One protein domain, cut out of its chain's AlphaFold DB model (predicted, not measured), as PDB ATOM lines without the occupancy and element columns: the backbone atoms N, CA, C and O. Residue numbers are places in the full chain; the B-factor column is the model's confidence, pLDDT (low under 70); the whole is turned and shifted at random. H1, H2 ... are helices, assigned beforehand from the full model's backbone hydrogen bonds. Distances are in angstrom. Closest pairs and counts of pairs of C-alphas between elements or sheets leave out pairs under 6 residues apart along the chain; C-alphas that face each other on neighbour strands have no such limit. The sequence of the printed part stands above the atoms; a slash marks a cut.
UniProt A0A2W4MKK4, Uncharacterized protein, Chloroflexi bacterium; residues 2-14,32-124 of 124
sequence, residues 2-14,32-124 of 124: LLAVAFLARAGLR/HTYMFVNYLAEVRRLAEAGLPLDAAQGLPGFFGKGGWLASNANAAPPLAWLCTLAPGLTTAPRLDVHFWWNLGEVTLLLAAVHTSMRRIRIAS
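AT A GLANCE: This is residues 2 to 14 and 32 to 124 of the 124 residues of an uncharacterized protein of Chloroflexi bacterium (UniProt A0A2W4MKK4). One long, unbent helix, H6, is the main shaft of an open, elongated arrangement; H2 with short H3 extends the long axis past the first end of H6, offset from its line, short H4 and H5, joined by loops, sit off to one side of that end, and H1 is near H6. The printed part has 106 residues with six named helices, H1 to H6, and no named strand: all helix. It is only just loose, close to extended, with a radius of gyration of the C-alphas of 19.4 A, spanning 67 by 33 by 21 A.

HOW THE PARTS SIT: H6, residues 94 to 122, is near H1, residues 2 to 10, and apart from H2, residues 32 to 48. H2 touches H3, residues 53 to 56; their closest C-alphas, of Val 43 and Leu 53, are 5.8 A apart. H4, residues 68 to 72, is near H5, residues 80 to 85. Every O i to N i+4 pair is within hydrogen-bond range in H1, H2, H4 and H6, and 1 of 2 in H5; H3 is too short for one.

IN THESE COORDINATES: H6 runs 42.6 A, from C-alpha 94 at (288.732, 361.962, 106.335) to C-alpha 122 at (306.802, 357.001, 68.027). H2 measures 24.4 A and H1 12.2 A.

THE WHOLE: Residues 15 to 31 are not printed; C-alphas 14 and 32 are 25.7 A apart. The link H3 to H4 is long. Residues 73 to 80, 82 to 86 and 123 to 124 have pLDDT under 70.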
ATOM      1  N   LEU A   2     295.370 371.679  91.601       91.94
ATOM      2  CA  LEU A   2     294.636 372.184  90.427       91.94
ATOM      3  C   LEU A   2     295.397 373.199  89.553       91.94
ATOM      4  O   LEU A   2     295.413 373.053  88.336       91.94
ATOM      5  N   LEU A   3     296.070 374.193  90.145       93.62
ATOM      6  CA  LEU A   3     296.837 375.186  89.375       93.62
ATOM      7  C   LEU A   3     298.007 374.565  88.599       93.62
ATOM      8  O   LEU A   3     298.235 374.925  87.447       93.62
ATOM      9  N   ALA A   4     298.715 373.605  89.199       92.19
ATOM     10  CA  ALA A   4     299.798 372.890  88.527       92.19
ATOM     11  C   ALA A   4     299.257 372.056  87.355       92.19
ATOM     12  O   ALA A   4     299.812 372.079  86.260       92.19
ATOM     13  N   VAL A   5     298.119 371.385  87.554       93.44
ATOM     14  CA  VAL A   5     297.419 370.630  86.506       93.44
ATOM     15  C   VAL A   5     296.961 371.560  85.372       93.44
ATOM     16  O   VAL A   5     297.235 371.295  84.204       93.44
ATOM     17  N   ALA A   6     296.343 372.700  85.685       94.25
ATOM     18  CA  ALA A   6     295.937 373.689  84.685       94.25
ATOM     19  C   ALA A   6     297.137 374.236  83.892       94.25
ATOM     20  O   ALA A   6     297.063 374.383  82.668       94.25
ATOM     21  N   PHE A   7     298.261 374.477  84.572       96.06
ATOM     22  CA  PHE A   7     299.510 374.869  83.933       96.06
ATOM     23  C   PHE A   7     300.015 373.795  82.959       96.06
ATOM     24  O   PHE A   7     300.282 374.121  81.805       96.06
ATOM     25  N   LEU A   8     300.073 372.520  83.362       93.12
ATOM     26  CA  LEU A   8     300.509 371.415  82.494       93.12
ATOM     27  C   LEU A   8     299.621 371.259  81.249       93.12
ATOM     28  O   LEU A   8     300.125 371.060  80.141       93.12
ATOM     29  N   ALA A   9     298.303 371.402  81.406       93.00
ATOM     30  CA  ALA A   9     297.364 371.354  80.287       93.00
ATOM     31  C   ALA A   9     297.599 372.519  79.310       93.00
ATOM     32  O   ALA A   9     297.580 372.334  78.089       93.00
ATOM     33  N   ARG A  10     297.874 373.721  79.839       93.88
ATOM     34  CA  ARG A  10     298.207 374.910  79.042       93.88
ATOM     35  C   ARG A  10     299.587 374.807  78.382       93.88
ATOM     36  O   ARG A  10     299.736 375.289  77.265       93.88
ATOM     37  N   ALA A  11     300.545 374.139  79.022       92.44
ATOM     38  CA  ALA A  11     301.896 373.891  78.516       92.44
ATOM     39  C   ALA A  11     301.961 372.823  77.404       92.44
ATOM     40  O   ALA A  11     303.026 372.594  76.842       92.44
ATOM     41  N   GLY A  12     300.836 372.186  77.058       89.44
ATOM     42  CA  GLY A  12     300.733 371.308  75.889       89.44
ATOM     43  C   GLY A  12     300.471 369.836  76.196       89.44
ATOM     44  O   GLY A  12     300.262 369.064  75.261       89.44
ATOM     45  N   LEU A  13     300.385 369.429  77.469       91.88
ATOM     46  CA  LEU A  13     300.015 368.060  77.841       91.88
ATOM     47  C   LEU A  13     298.502 367.839  77.652       91.88
ATOM     48  O   LEU A  13     297.749 367.777  78.611       91.88
ATOM     49  N   ARG A  14     298.020 367.772  76.406       92.25
ATOM     50  CA  ARG A  14     296.579 367.762  76.081       92.25
ATOM     51  C   ARG A  14     296.137 366.392  75.579       92.25
ATOM     52  O   ARG A  14     296.104 366.126  74.380       92.25
ATOM     53  N   HIS A  32     287.752 370.572  99.261       92.19
ATOM     54  CA  HIS A  32     288.537 371.414 100.166       92.19
ATOM     55  C   HIS A  32     287.881 372.776 100.421       92.19
ATOM     56  O   HIS A  32     287.853 373.236 101.561       92.19
ATOM     57  N   THR A  33     287.320 373.406  99.388       91.81
ATOM     58  CA  THR A  33     286.578 374.665  99.532       91.81
ATOM     59  C   THR A  33     285.331 374.479 100.394       91.81
ATOM     60  O   THR A  33     285.092 375.283 101.292       91.81
ATOM     61  N   TYR A  34     284.565 373.406 100.181       90.50
ATOM     62  CA  TYR A  34     283.398 373.070 101.001       90.50
ATOM     63  C   TYR A  34     283.778 372.927 102.481       90.50
ATOM     64  O   TYR A  34     283.186 373.564 103.353       90.50
ATOM     65  N   MET A  35     284.834 372.162 102.756       90.19
ATOM     66  CA  MET A  35     285.374 372.005 104.102       90.19
ATOM     67  C   MET A  35     285.833 373.326 104.717       90.19
ATOM     68  O   MET A  35     285.590 373.572 105.895       90.19
ATOM     69  N   PHE A  36     286.496 374.175 103.934       90.88
ATOM     70  CA  PHE A  36     286.975 375.471 104.396       90.88
ATOM     71  C   PHE A  36     285.819 376.399 104.781       90.88
ATOM     72  O   PHE A  36     285.867 377.046 105.824       90.88
ATOM     73  N   VAL A  37     284.745 376.422 103.990       91.12
ATOM     74  CA  VAL A  37     283.537 377.194 104.315       91.12
ATOM     75  C   VAL A  37     282.900 376.695 105.617       91.12
ATOM     76  O   VAL A  37     282.593 377.508 106.489       91.12
ATOM     77  N   ASN A  38     282.769 375.376 105.793       89.12
ATOM     78  CA  ASN A  38     282.253 374.791 107.035       89.12
ATOM     79  C   ASN A  38     283.149 375.103 108.240       89.12
ATOM     80  O   ASN A  38     282.650 375.416 109.317       89.12
ATOM     81  N   TYR A  39     284.468 375.071 108.049       90.25
ATOM     82  CA  TYR A  39     285.439 375.458 109.067       90.25
ATOM     83  C   TYR A  39     285.241 376.902 109.525       90.25
ATOM     84  O   TYR A  39     285.193 377.159 110.724       90.25
ATOM     85  N   LEU A  40     285.059 377.842 108.596       91.31
ATOM     86  CA  LEU A  40     284.810 379.240 108.952       91.31
ATOM     87  C   LEU A  40     283.510 379.418 109.747       91.31
ATOM     88  O   LEU A  40     283.466 380.249 110.654       91.31
ATOM     89  N   ALA A  41     282.462 378.656 109.424       90.56
ATOM     90  CA  ALA A  41     281.214 378.673 110.184       90.56
ATOM     91  C   ALA A  41     281.405 378.114 111.605       90.56
ATOM     92  O   ALA A  41     280.945 378.720 112.571       90.56
ATOM     93  N   GLU A  42     282.137 377.009 111.745       90.69
ATOM     94  CA  GLU A  42     282.375 376.374 113.042       90.69
ATOM     95  C   GLU A  42     283.282 377.213 113.948       90.69
ATOM     96  O   GLU A  42     283.004 377.368 115.134       90.69
ATOM     97  N   VAL A  43     284.319 377.842 113.388       92.62
ATOM     98  CA  VAL A  43     285.174 378.787 114.122       92.62
ATOM     99  C   VAL A  43     284.353 379.941 114.694       92.62
ATOM    100  O   VAL A  43     284.562 380.319 115.845       92.62
ATOM    101  N   ARG A  44     283.397 380.486 113.928       91.50
ATOM    102  CA  ARG A  44     282.494 381.538 114.428       91.50
ATOM    103  C   ARG A  44     281.641 381.029 115.587       91.50
ATOM    104  O   ARG A  44     281.595 381.680 116.624       91.50
ATOM    105  N   ARG A  45     281.053 379.838 115.447       92.06
ATOM    106  CA  ARG A  45     280.238 379.202 116.493       92.06
ATOM    107  C   ARG A  45     281.026 378.969 117.787       92.06
ATOM    108  O   ARG A  45     280.515 379.222 118.875       92.06
ATOM    109  N   LEU A  46     282.264 378.483 117.684       91.69
ATOM    110  CA  LEU A  46     283.137 378.253 118.839       91.69
ATOM    111  C   LEU A  46     283.575 379.566 119.489       91.69
ATOM    112  O   LEU A  46     283.558 379.664 120.714       91.69
ATOM    113  N   ALA A  47     283.894 380.584 118.684       91.69
ATOM    114  CA  ALA A  47     284.237 381.913 119.180       91.69
ATOM    115  C   ALA A  47     283.078 382.550 119.965       91.69
ATOM    116  O   ALA A  47     283.296 383.074 121.056       91.69
ATOM    117  N   GLU A  48     281.845 382.456 119.457       94.38
ATOM    118  CA  GLU A  48     280.634 382.938 120.140       94.38
ATOM    119  C   GLU A  48     280.370 382.197 121.459       94.38
ATOM    120  O   GLU A  48     279.898 382.794 122.425       94.38
ATOM    121  N   ALA A  49     280.715 380.910 121.523       92.19
ATOM    122  CA  ALA A  49     280.586 380.087 122.723       92.19
ATOM    123  C   ALA A  49     281.758 380.243 123.716       92.19
ATOM    124  O   ALA A  49     281.747 379.602 124.766       92.19
ATOM    125  N   GLY A  50     282.777 381.050 123.394       92.50
ATOM    126  CA  GLY A  50     283.989 381.188 124.208       92.50
ATOM    127  C   GLY A  50     284.829 379.906 124.288       92.50
ATOM    128  O   GLY A  50     285.552 379.708 125.263       92.50
ATOM    129  N   LEU A  51     284.709 379.019 123.295       92.00
ATOM    130  CA  LEU A  51     285.394 377.729 123.247       92.00
ATOM    131  C   LEU A  51     286.699 377.792 122.430       92.00
ATOM    132  O   LEU A  51     286.842 378.645 121.550       92.00
ATOM    133  N   PRO A  52     287.646 376.869 122.680       88.62
ATOM    134  CA  PRO A  52     288.869 376.747 121.891       88.62
ATOM    135  C   PRO A  52     288.586 376.514 120.396       88.62
ATOM    136  O   PRO A  52     287.756 375.681 120.032       88.62
ATOM    137  N   LEU A  53     289.280 377.251 119.519       86.50
ATOM    138  CA  LEU A  53     289.059 377.213 118.062       86.50
ATOM    139  C   LEU A  53     289.705 376.001 117.375       86.50
ATOM    140  O   LEU A  53     289.343 375.653 116.253       86.50
ATOM    141  N   ASP A  54     290.664 375.354 118.031       83.38
ATOM    142  CA  ASP A  54     291.310 374.119 117.577       83.38
ATOM    143  C   ASP A  54     290.321 372.947 117.483       83.38
ATOM    144  O   ASP A  54     290.501 372.055 116.653       83.38
ATOM    145  N   ALA A  55     289.216 373.005 118.232       77.94
ATOM    146  CA  ALA A  55     288.108 372.062 118.113       77.94
ATOM    147  C   ALA A  55     287.423 372.079 116.728       77.94
ATOM    148  O   ALA A  55     286.728 371.125 116.387       77.94
ATOM    149  N   ALA A  56     287.640 373.110 115.898       79.38
ATOM    150  CA  ALA A  56     287.132 373.164 114.523       79.38
ATOM    151  C   ALA A  56     287.948 372.317 113.525       79.38
ATOM    152  O   ALA A  56     287.631 372.292 112.335       79.38
ATOM    153  N   GLN A  57     289.031 371.653 113.944       79.19
ATOM    154  CA  GLN A  57     289.839 370.846 113.030       79.19
ATOM    155  C   GLN A  57     289.203 369.492 112.698       79.19
ATOM    156  O   GLN A  57     288.454 368.907 113.471       79.19
ATOM    157  N   GLY A  58     289.533 368.966 111.515       73.94
ATOM    158  CA  GLY A  58     289.105 367.625 111.108       73.94
ATOM    159  C   GLY A  58     287.630 367.511 110.721       73.94
ATOM    160  O   GLY A  58     287.114 366.395 110.684       73.94
ATOM    161  N   LEU A  59     286.970 368.632 110.402       82.12
ATOM    162  CA  LEU A  59     285.579 368.631 109.948       82.12
ATOM    163  C   LEU A  59     285.362 367.697 108.753       82.12
ATOM    164  O   LEU A  59     286.265 367.511 107.934       82.12
ATOM    165  N   PRO A  60     284.171 367.104 108.632       82.56
ATOM    166  CA  PRO A  60     283.870 366.212 107.531       82.56
ATOM    167  C   PRO A  60     283.706 366.971 106.204       82.56
ATOM    168  O   PRO A  60     283.320 368.143 106.166       82.56
ATOM    169  N   GLY A  61     284.047 366.288 105.111       84.31
ATOM    170  CA  GLY A  61     283.994 366.815 103.749       84.31
ATOM    171  C   GLY A  61     282.640 366.630 103.076       84.31
ATOM    172  O   GLY A  61     281.598 366.504 103.721       84.31
ATOM    173  N   PHE A  62     282.655 366.619 101.747       84.25
ATOM    174  CA  PHE A  62     281.476 366.236 100.982       84.25
ATOM    175  C   PHE A  62     281.254 364.721 101.099       84.25
ATOM    176  O   PHE A  62     280.128 364.271 101.324       84.25
ATOM    177  N   PHE A  63     282.345 363.956 101.022       84.12
ATOM    178  CA  PHE A  63     282.397 362.515 101.256       84.12
ATOM    179  C   PHE A  63     282.857 362.180 102.688       84.12
ATOM    180  O   PHE A  63     283.307 363.042 103.448       84.12
ATOM    181  N   GLY A  64     282.762 360.899 103.054       82.69
ATOM    182  CA  GLY A  64     283.225 360.370 104.337       82.69
ATOM    183  C   GLY A  64     282.233 360.519 105.490       82.69
ATOM    184  O   GLY A  64     281.133 361.064 105.355       82.69
ATOM    185  N   LYS A  65     282.635 359.993 106.651       82.00
ATOM    186  CA  LYS A  65     281.824 359.963 107.875       82.00
ATOM    187  C   LYS A  65     281.433 361.370 108.318       82.00
ATOM    188  O   LYS A  65     282.297 362.196 108.581       82.00
ATOM    189  N   GLY A  66     280.128 361.608 108.454       79.62
ATOM    190  CA  GLY A  66     279.573 362.905 108.859       79.62
ATOM    191  C   GLY A  66     279.595 363.972 107.758       79.62
ATOM    192  O   GLY A  66     279.250 365.117 108.029       79.62
ATOM    193  N   GLY A  67     280.004 363.616 106.535       82.81
ATOM    194  CA  GLY A  67     280.043 364.531 105.399       82.81
ATOM    195  C   GLY A  67     278.666 364.844 104.829       82.81
ATOM    196  O   GLY A  67     277.653 364.254 105.218       82.81
ATOM    197  N   TRP A  68     278.626 365.761 103.864       85.44
ATOM    198  CA  TRP A  68     277.373 366.185 103.238       85.44
ATOM    199  C   TRP A  68     276.584 365.005 102.660       85.44
ATOM    200  O   TRP A  68     275.381 364.898 102.905       85.44
ATOM    201  N   LEU A  69     277.256 364.088 101.953       81.50
ATOM    202  CA  LEU A  69     276.605 362.916 101.373       81.50
ATOM    203  C   LEU A  69     276.047 361.994 102.463       81.50
ATOM    204  O   LEU A  69     274.916 361.547 102.341       81.50
ATOM    205  N   ALA A  70     276.776 361.759 103.558       81.31
ATOM    206  CA  ALA A  70     276.288 360.925 104.658       81.31
ATOM    207  C   ALA A  70     275.014 361.503 105.305       81.31
ATOM    208  O   ALA A  70     274.103 360.755 105.657       81.31
ATOM    209  N   SER A  71     274.931 362.831 105.401       80.31
ATOM    210  CA  SER A  71     273.796 363.547 105.994       80.31
ATOM    211  C   SER A  71     272.584 363.675 105.062       80.31
ATOM    212  O   SER A  71     271.466 363.838 105.542       80.31
ATOM    213  N   ASN A  72     272.779 363.596 103.739       73.81
ATOM    214  CA  ASN A  72     271.730 363.865 102.745       73.81
ATOM    215  C   ASN A  72     271.386 362.666 101.843       73.81
ATOM    216  O   ASN A  72     270.374 362.709 101.146       73.81
ATOM    217  N   ALA A  73     272.165 361.580 101.861       67.81
ATOM    218  CA  ALA A  73     271.970 360.416 100.987       67.81
ATOM    219  C   ALA A  73     270.593 359.751 101.142       67.81
ATOM    220  O   ALA A  73     270.039 359.272 100.156       67.81
ATOM    221  N   ASN A  74     270.015 359.769 102.347       58.53
ATOM    222  CA  ASN A  74     268.671 359.234 102.599       58.53
ATOM    223  C   ASN A  74     267.542 360.218 102.226       58.53
ATOM    224  O   ASN A  74     266.396 359.799 102.094       58.53
ATOM    225  N   ALA A  75     267.846 361.508 102.053       56.47
ATOM    226  CA  ALA A  75     266.876 362.571 101.768       56.47
ATOM    227  C   ALA A  75     266.905 363.060 100.304       56.47
ATOM    228  O   ALA A  75     266.023 363.815  99.899       56.47
ATOM    229  N   ALA A  76     267.894 362.638  99.504       57.78
ATOM    230  CA  ALA A  76     268.100 363.068  98.119       57.78
ATOM    231  C   ALA A  76     267.970 361.882  97.130       57.78
ATOM    232  O   ALA A  76     268.957 361.183  96.864       57.78
ATOM    233  N   PRO A  77     266.783 361.666  96.522       57.12
ATOM    234  CA  PRO A  77     266.485 360.496  95.692       57.12
ATOM    235  C   PRO A  77     267.289 360.287  94.393       57.12
ATOM    236  O   PRO A  77     267.136 359.208  93.826       57.12
ATOM    237  N   PRO A  78     268.167 361.189  93.895       66.06
ATOM    238  CA  PRO A  78     269.084 360.810  92.822       66.06
ATOM    239  C   PRO A  78     270.495 360.451  93.305       66.06
ATOM    240  O   PRO A  78     271.331 360.178  92.457       66.06
ATOM    241  N   LEU A  79     270.813 360.460  94.608       66.88
ATOM    242  CA  LEU A  79     272.187 360.223  95.102       66.88
ATOM    243  C   LEU A  79     272.362 358.910  95.879       66.88
ATOM    244  O   LEU A  79     273.492 358.523  96.175       66.88
ATOM    245  N   ALA A  80     271.277 358.186  96.158       68.06
ATOM    246  CA  ALA A  80     271.325 356.916  96.884       68.06
ATOM    247  C   ALA A  80     272.205 355.852  96.190       68.06
ATOM    248  O   ALA A  80     272.888 355.082  96.861       68.06
ATOM    249  N   TRP A  81     272.265 355.853  94.851       73.12
ATOM    250  CA  TRP A  81     273.100 354.927  94.068       73.12
ATOM    251  C   TRP A  81     274.613 355.140  94.266       73.12
ATOM    252  O   TRP A  81     275.397 354.210  94.094       73.12
ATOM    253  N   LEU A  82     275.056 356.335  94.673       68.38
ATOM    254  CA  LEU A  82     276.474 356.561  94.990       68.38
ATOM    255  C   LEU A  82     276.903 355.763  96.225       68.38
ATOM    256  O   LEU A  82     278.039 355.302  96.300       68.38
ATOM    257  N   CYS A  83     275.982 355.549  97.169       66.88
ATOM    258  CA  CYS A  83     276.236 354.758  98.371       66.88
ATOM    259  C   CYS A  83     276.318 353.252  98.076       66.88
ATOM    260  O   CYS A  83     276.916 352.517  98.859       66.88
ATOM    261  N   THR A  84     275.748 352.784  96.957       68.06
ATOM    262  CA  THR A  84     275.816 351.374  96.539       68.06
ATOM    263  C   THR A  84     277.024 351.073  95.653       68.06
ATOM    264  O   THR A  84     277.513 349.948  95.668       68.06
ATOM    265  N   LEU A  85     277.535 352.059  94.908       66.62
ATOM    266  CA  LEU A  85     278.721 351.896  94.056       66.62
ATOM    267  C   LEU A  85     280.036 351.807  94.822       66.62
ATOM    268  O   LEU A  85     280.960 351.134  94.370       66.62
ATOM    269  N   ALA A  86     280.135 352.503  95.950       68.75
ATOM    270  CA  ALA A  86     281.354 352.564  96.741       68.75
ATOM    271  C   ALA A  86     281.029 352.319  98.222       68.75
ATOM    272  O   ALA A  86     280.751 353.267  98.965       68.75
ATOM    273  N   PRO A  87     281.066 351.051  98.676       70.94
ATOM    274  CA  PRO A  87     280.983 350.729 100.093       70.94
ATOM    275  C   PRO A  87     282.042 351.521 100.866       70.94
ATOM    276  O   PRO A  87     283.215 351.521 100.502       70.94
ATOM    277  N   GLY A  88     281.629 352.224 101.919       76.00
ATOM    278  CA  GLY A  88     282.530 353.070 102.706       76.00
ATOM    279  C   GLY A  88     282.549 354.549 102.313       76.00
ATOM    280  O   GLY A  88     283.070 355.355 103.077       76.00
ATOM    281  N   LEU A  89     281.927 354.957 101.200       79.62
ATOM    282  CA  LEU A  89     281.967 356.352 100.731       79.62
ATOM    283  C   LEU A  89     281.414 357.367 101.749       79.62
ATOM    284  O   LEU A  89     281.881 358.502 101.814       79.62
ATOM    285  N   THR A  90     280.439 356.964 102.565       83.19
ATOM    286  CA  THR A  90     279.808 357.796 103.606       83.19
ATOM    287  C   THR A  90     280.299 357.489 105.020       83.19
ATOM    288  O   THR A  90     279.882 358.153 105.966       83.19
ATOM    289  N   THR A  91     281.172 356.495 105.196       83.50
ATOM    290  CA  THR A  91     281.653 356.048 106.516       83.50
ATOM    291  C   THR A  91     283.171 356.103 106.665       83.50
ATOM    292  O   THR A  91     283.664 355.999 107.788       83.50
ATOM    293  N   ALA A  92     283.909 356.317 105.574       85.06
ATOM    294  CA  ALA A  92     285.358 356.436 105.581       85.06
ATOM    295  C   ALA A  92     285.822 357.646 106.412       85.06
ATOM    296  O   ALA A  92     285.193 358.713 106.360       85.06
ATOM    297  N   PRO A  93     286.919 357.516 107.180       87.94
ATOM    298  CA  PRO A  93     287.535 358.649 107.847       87.94
ATOM    299  C   PRO A  93     288.108 359.624 106.814       87.94
ATOM    300  O   PRO A  93     288.472 359.254 105.698       87.94
ATOM    301  N   ARG A  94     288.236 360.891 107.211       85.81
ATOM    302  CA  ARG A  94     288.732 361.962 106.335       85.81
ATOM    303  C   ARG A  94     290.086 361.638 105.698       85.81
ATOM    304  O   ARG A  94     290.314 361.989 104.544       85.81
ATOM    305  N   LEU A  95     290.981 361.006 106.458       87.50
ATOM    306  CA  LEU A  95     292.307 360.631 105.970       87.50
ATOM    307  C   LEU A  95     292.208 359.698 104.755       87.50
ATOM    308  O   LEU A  95     292.894 359.930 103.765       87.50
ATOM    309  N   ASP A  96     291.305 358.720 104.805       88.00
ATOM    310  CA  ASP A  96     291.091 357.765 103.718       88.00
ATOM    311  C   ASP A  96     290.485 358.460 102.497       88.00
ATOM    312  O   ASP A  96     290.963 358.269 101.382       88.00
ATOM    313  N   VAL A  97     289.477 359.319 102.695       88.62
ATOM    314  CA  VAL A  97     288.873 360.105 101.604       88.62
ATOM    315  C   VAL A  97     289.942 360.931 100.887       88.62
ATOM    316  O   VAL A  97     290.069 360.865  99.664       88.62
ATOM    317  N   HIS A  98     290.764 361.659 101.644       91.38
ATOM    318  CA  HIS A  98     291.836 362.474 101.078       91.38
ATOM    319  C   HIS A  98     292.917 361.627 100.388       91.38
ATOM    320  O   HIS A  98     293.420 362.000  99.329       91.38
ATOM    321  N   PHE A  99     293.254 360.462 100.948       92.88
ATOM    322  CA  PHE A  99     294.164 359.515 100.310       92.88
ATOM    323  C   PHE A  99     293.652 359.080  98.931       92.88
ATOM    324  O   PHE A  99     294.411 359.120  97.964       92.88
ATOM    325  N   TRP A 100     292.372 358.720  98.814       92.31
ATOM    326  CA  TRP A 100     291.782 358.294  97.542       92.31
ATOM    327  C   TRP A 100     291.746 359.407  96.498       92.31
ATOM    328  O   TRP A 100     292.013 359.150  95.322       92.31
ATOM    329  N   TRP A 101     291.505 360.650  96.917       94.25
ATOM    330  CA  TRP A 101     291.652 361.793  96.023       94.25
ATOM    331  C   TRP A 101     293.069 361.925  95.476       94.25
ATOM    332  O   TRP A 101     293.237 361.990  94.256       94.25
ATOM    333  N   ASN A 102     294.076 361.904  96.353       95.50
ATOM    334  CA  ASN A 102     295.483 362.006  95.964       95.50
ATOM    335  C   ASN A 102     295.905 360.840  95.065       95.50
ATOM    336  O   ASN A 102     296.599 361.036  94.067       95.50
ATOM    337  N   LEU A 103     295.460 359.622  95.379       96.44
ATOM    338  CA  LEU A 103     295.735 358.444  94.567       96.44
ATOM    339  C   LEU A 103     295.147 358.592  93.157       96.44
ATOM    340  O   LEU A 103     295.829 358.285  92.177       96.44
ATOM    341  N   GLY A 104     293.919 359.105  93.041       95.94
ATOM    342  CA  GLY A 104     293.295 359.413  91.755       95.94
ATOM    343  C   GLY A 104     294.070 360.472  90.965       95.94
ATOM    344  O   GLY A 104     294.358 360.267  89.785       95.94
ATOM    345  N   GLU A 105     294.495 361.556  91.619       97.06
ATOM    346  CA  GLU A 105     295.314 362.604  90.997       97.06
ATOM    347  C   GLU A 105     296.644 362.052  90.462       97.06
ATOM    348  O   GLU A 105     297.000 362.289  89.307       97.06
ATOM    349  N   VAL A 106     297.368 361.274  91.272       97.19
ATOM    350  CA  VAL A 106     298.651 360.674  90.876       97.19
ATOM    351  C   VAL A 106     298.458 359.678  89.736       97.19
ATOM    352  O   VAL A 106     299.200 359.716  88.755       97.19
ATOM    353  N   THR A 107     297.441 358.820  89.815       97.69
ATOM    354  CA  THR A 107     297.165 357.809  88.784       97.69
ATOM    355  C   THR A 107     296.852 358.456  87.436       97.69
ATOM    356  O   THR A 107     297.423 358.075  86.411       97.69
ATOM    357  N   LEU A 108     295.987 359.475  87.427       97.56
ATOM    358  CA  LEU A 108     295.626 360.196  86.207       97.56
ATOM    359  C   LEU A 108     296.810 360.990  85.642       97.56
ATOM    360  O   LEU A 108     297.004 361.009  84.424       97.56
ATOM    361  N   LEU A 109     297.640 361.587  86.503       96.88
ATOM    362  CA  LEU A 109     298.868 362.266  86.087       96.88
ATOM    363  C   LEU A 109     299.846 361.300  85.412       96.88
ATOM    364  O   LEU A 109     300.344 361.593  84.324       96.88
ATOM    365  N   LEU A 110     300.086 360.133  86.016       96.81
ATOM    366  CA  LEU A 110     300.955 359.106  85.443       96.81
ATOM    367  C   LEU A 110     300.437 358.632  84.080       96.81
ATOM    368  O   LEU A 110     301.210 358.552  83.125       96.81
ATOM    369  N   ALA A 111     299.129 358.390  83.947       96.88
ATOM    370  CA  ALA A 111     298.515 358.011  82.676       96.88
ATOM    371  C   ALA A 111     298.652 359.115  81.606       96.88
ATOM    372  O   ALA A 111     298.995 358.837  80.449       96.88
ATOM    373  N   ALA A 112     298.440 360.379  81.986       95.88
ATOM    374  CA  ALA A 112     298.579 361.527  81.094       95.88
ATOM    375  C   ALA A 112     300.015 361.694  80.588       95.88
ATOM    376  O   ALA A 112     300.226 361.879  79.387       95.88
ATOM    377  N   VAL A 113     301.005 361.589  81.471       94.81
ATOM    378  CA  VAL A 113     302.419 361.694  81.092       94.81
ATOM    379  C   VAL A 113     302.839 360.499  80.239       94.81
ATOM    380  O   VAL A 113     303.410 360.688  79.165       94.81
ATOM    381  N   HIS A 114     302.505 359.273  80.649       95.38
ATOM    382  CA  HIS A 114     302.870 358.047  79.931       95.38
ATOM    383  C   HIS A 114     302.366 358.038  78.486       95.38
ATOM    384  O   HIS A 114     303.110 357.722  77.556       95.38
ATOM    385  N   THR A 115     301.106 358.422  78.275       94.19
ATOM    386  CA  THR A 115     300.520 358.467  76.929       94.19
ATOM    387  C   THR A 115     301.174 359.515  76.035       94.19
ATOM    388  O   THR A 115     301.433 359.233  74.864       94.19
ATOM    389  N   SER A 116     301.502 360.692  76.567       92.44
ATOM    390  CA  SER A 116     302.219 361.723  75.810       92.44
ATOM    391  C   SER A 116     303.660 361.320  75.496       92.44
ATOM    392  O   SER A 116     304.092 361.469  74.356       92.44
ATOM    393  N   MET A 117     304.375 360.717  76.450       92.00
ATOM    394  CA  MET A 117     305.738 360.214  76.233       92.00
ATOM    395  C   MET A 117     305.785 359.119  75.161       92.00
ATOM    396  O   MET A 117     306.686 359.110  74.323       92.00
ATOM    397  N   ARG A 118     304.792 358.218  75.132       90.19
ATOM    398  CA  ARG A 118     304.671 357.214  74.063       90.19
ATOM    399  C   ARG A 118     304.471 357.842  72.686       90.19
ATOM    400  O   ARG A 118     305.070 357.363  71.731       90.19
ATOM    401  N   ARG A 119     303.666 358.905  72.578       86.06
ATOM    402  CA  ARG A 119     303.471 359.616  71.301       86.06
ATOM    403  C   ARG A 119     304.763 360.253  70.805       86.06
ATOM    404  O   ARG A 119     305.060 360.129  69.626       86.06
ATOM    405  N   ILE A 120     305.530 360.879  71.700       85.69
ATOM    406  CA  ILE A 120     306.815 361.501  71.349       85.69
ATOM    407  C   ILE A 120     307.795 360.447  70.822       85.69
ATOM    408  O   ILE A 120     308.377 360.654  69.768       85.69
ATOM    409  N   ARG A 121     307.920 359.295  71.499       84.06
ATOM    410  CA  ARG A 121     308.833 358.214  71.083       84.06
ATOM    411  C   ARG A 121     308.491 357.605  69.716       84.06
ATOM    412  O   ARG A 121     309.382 357.121  69.041       84.06
ATOM    413  N   ILE A 122     307.217 357.557  69.331       79.06
ATOM    414  CA  ILE A 122     306.802 357.001  68.027       79.06
ATOM    415  C   ILE A 122     307.056 358.002  66.885       79.06
ATOM    416  O   ILE A 122     307.193 357.595  65.736       79.06
ATOM    417  N   ALA A 123     307.102 359.300  67.189       69.12
ATOM    418  CA  ALA A 123     307.317 360.372  66.217       69.12
ATOM    419  C   ALA A 123     308.804 360.708  65.967       69.12
ATOM    420  O   ALA A 123     309.085 361.564  65.129       69.12
ATOM    421  N   SER A 124     309.721 360.081  66.711       62.34
ATOM    422  CA  SER A 124     311.182 360.230  66.618       62.34
ATOM    423  C   SER A 124     311.817 359.031  65.931       62.34
ATOM    424  O   SER A 124     312.701 359.247  65.079       62.34
TER     425      SER A 124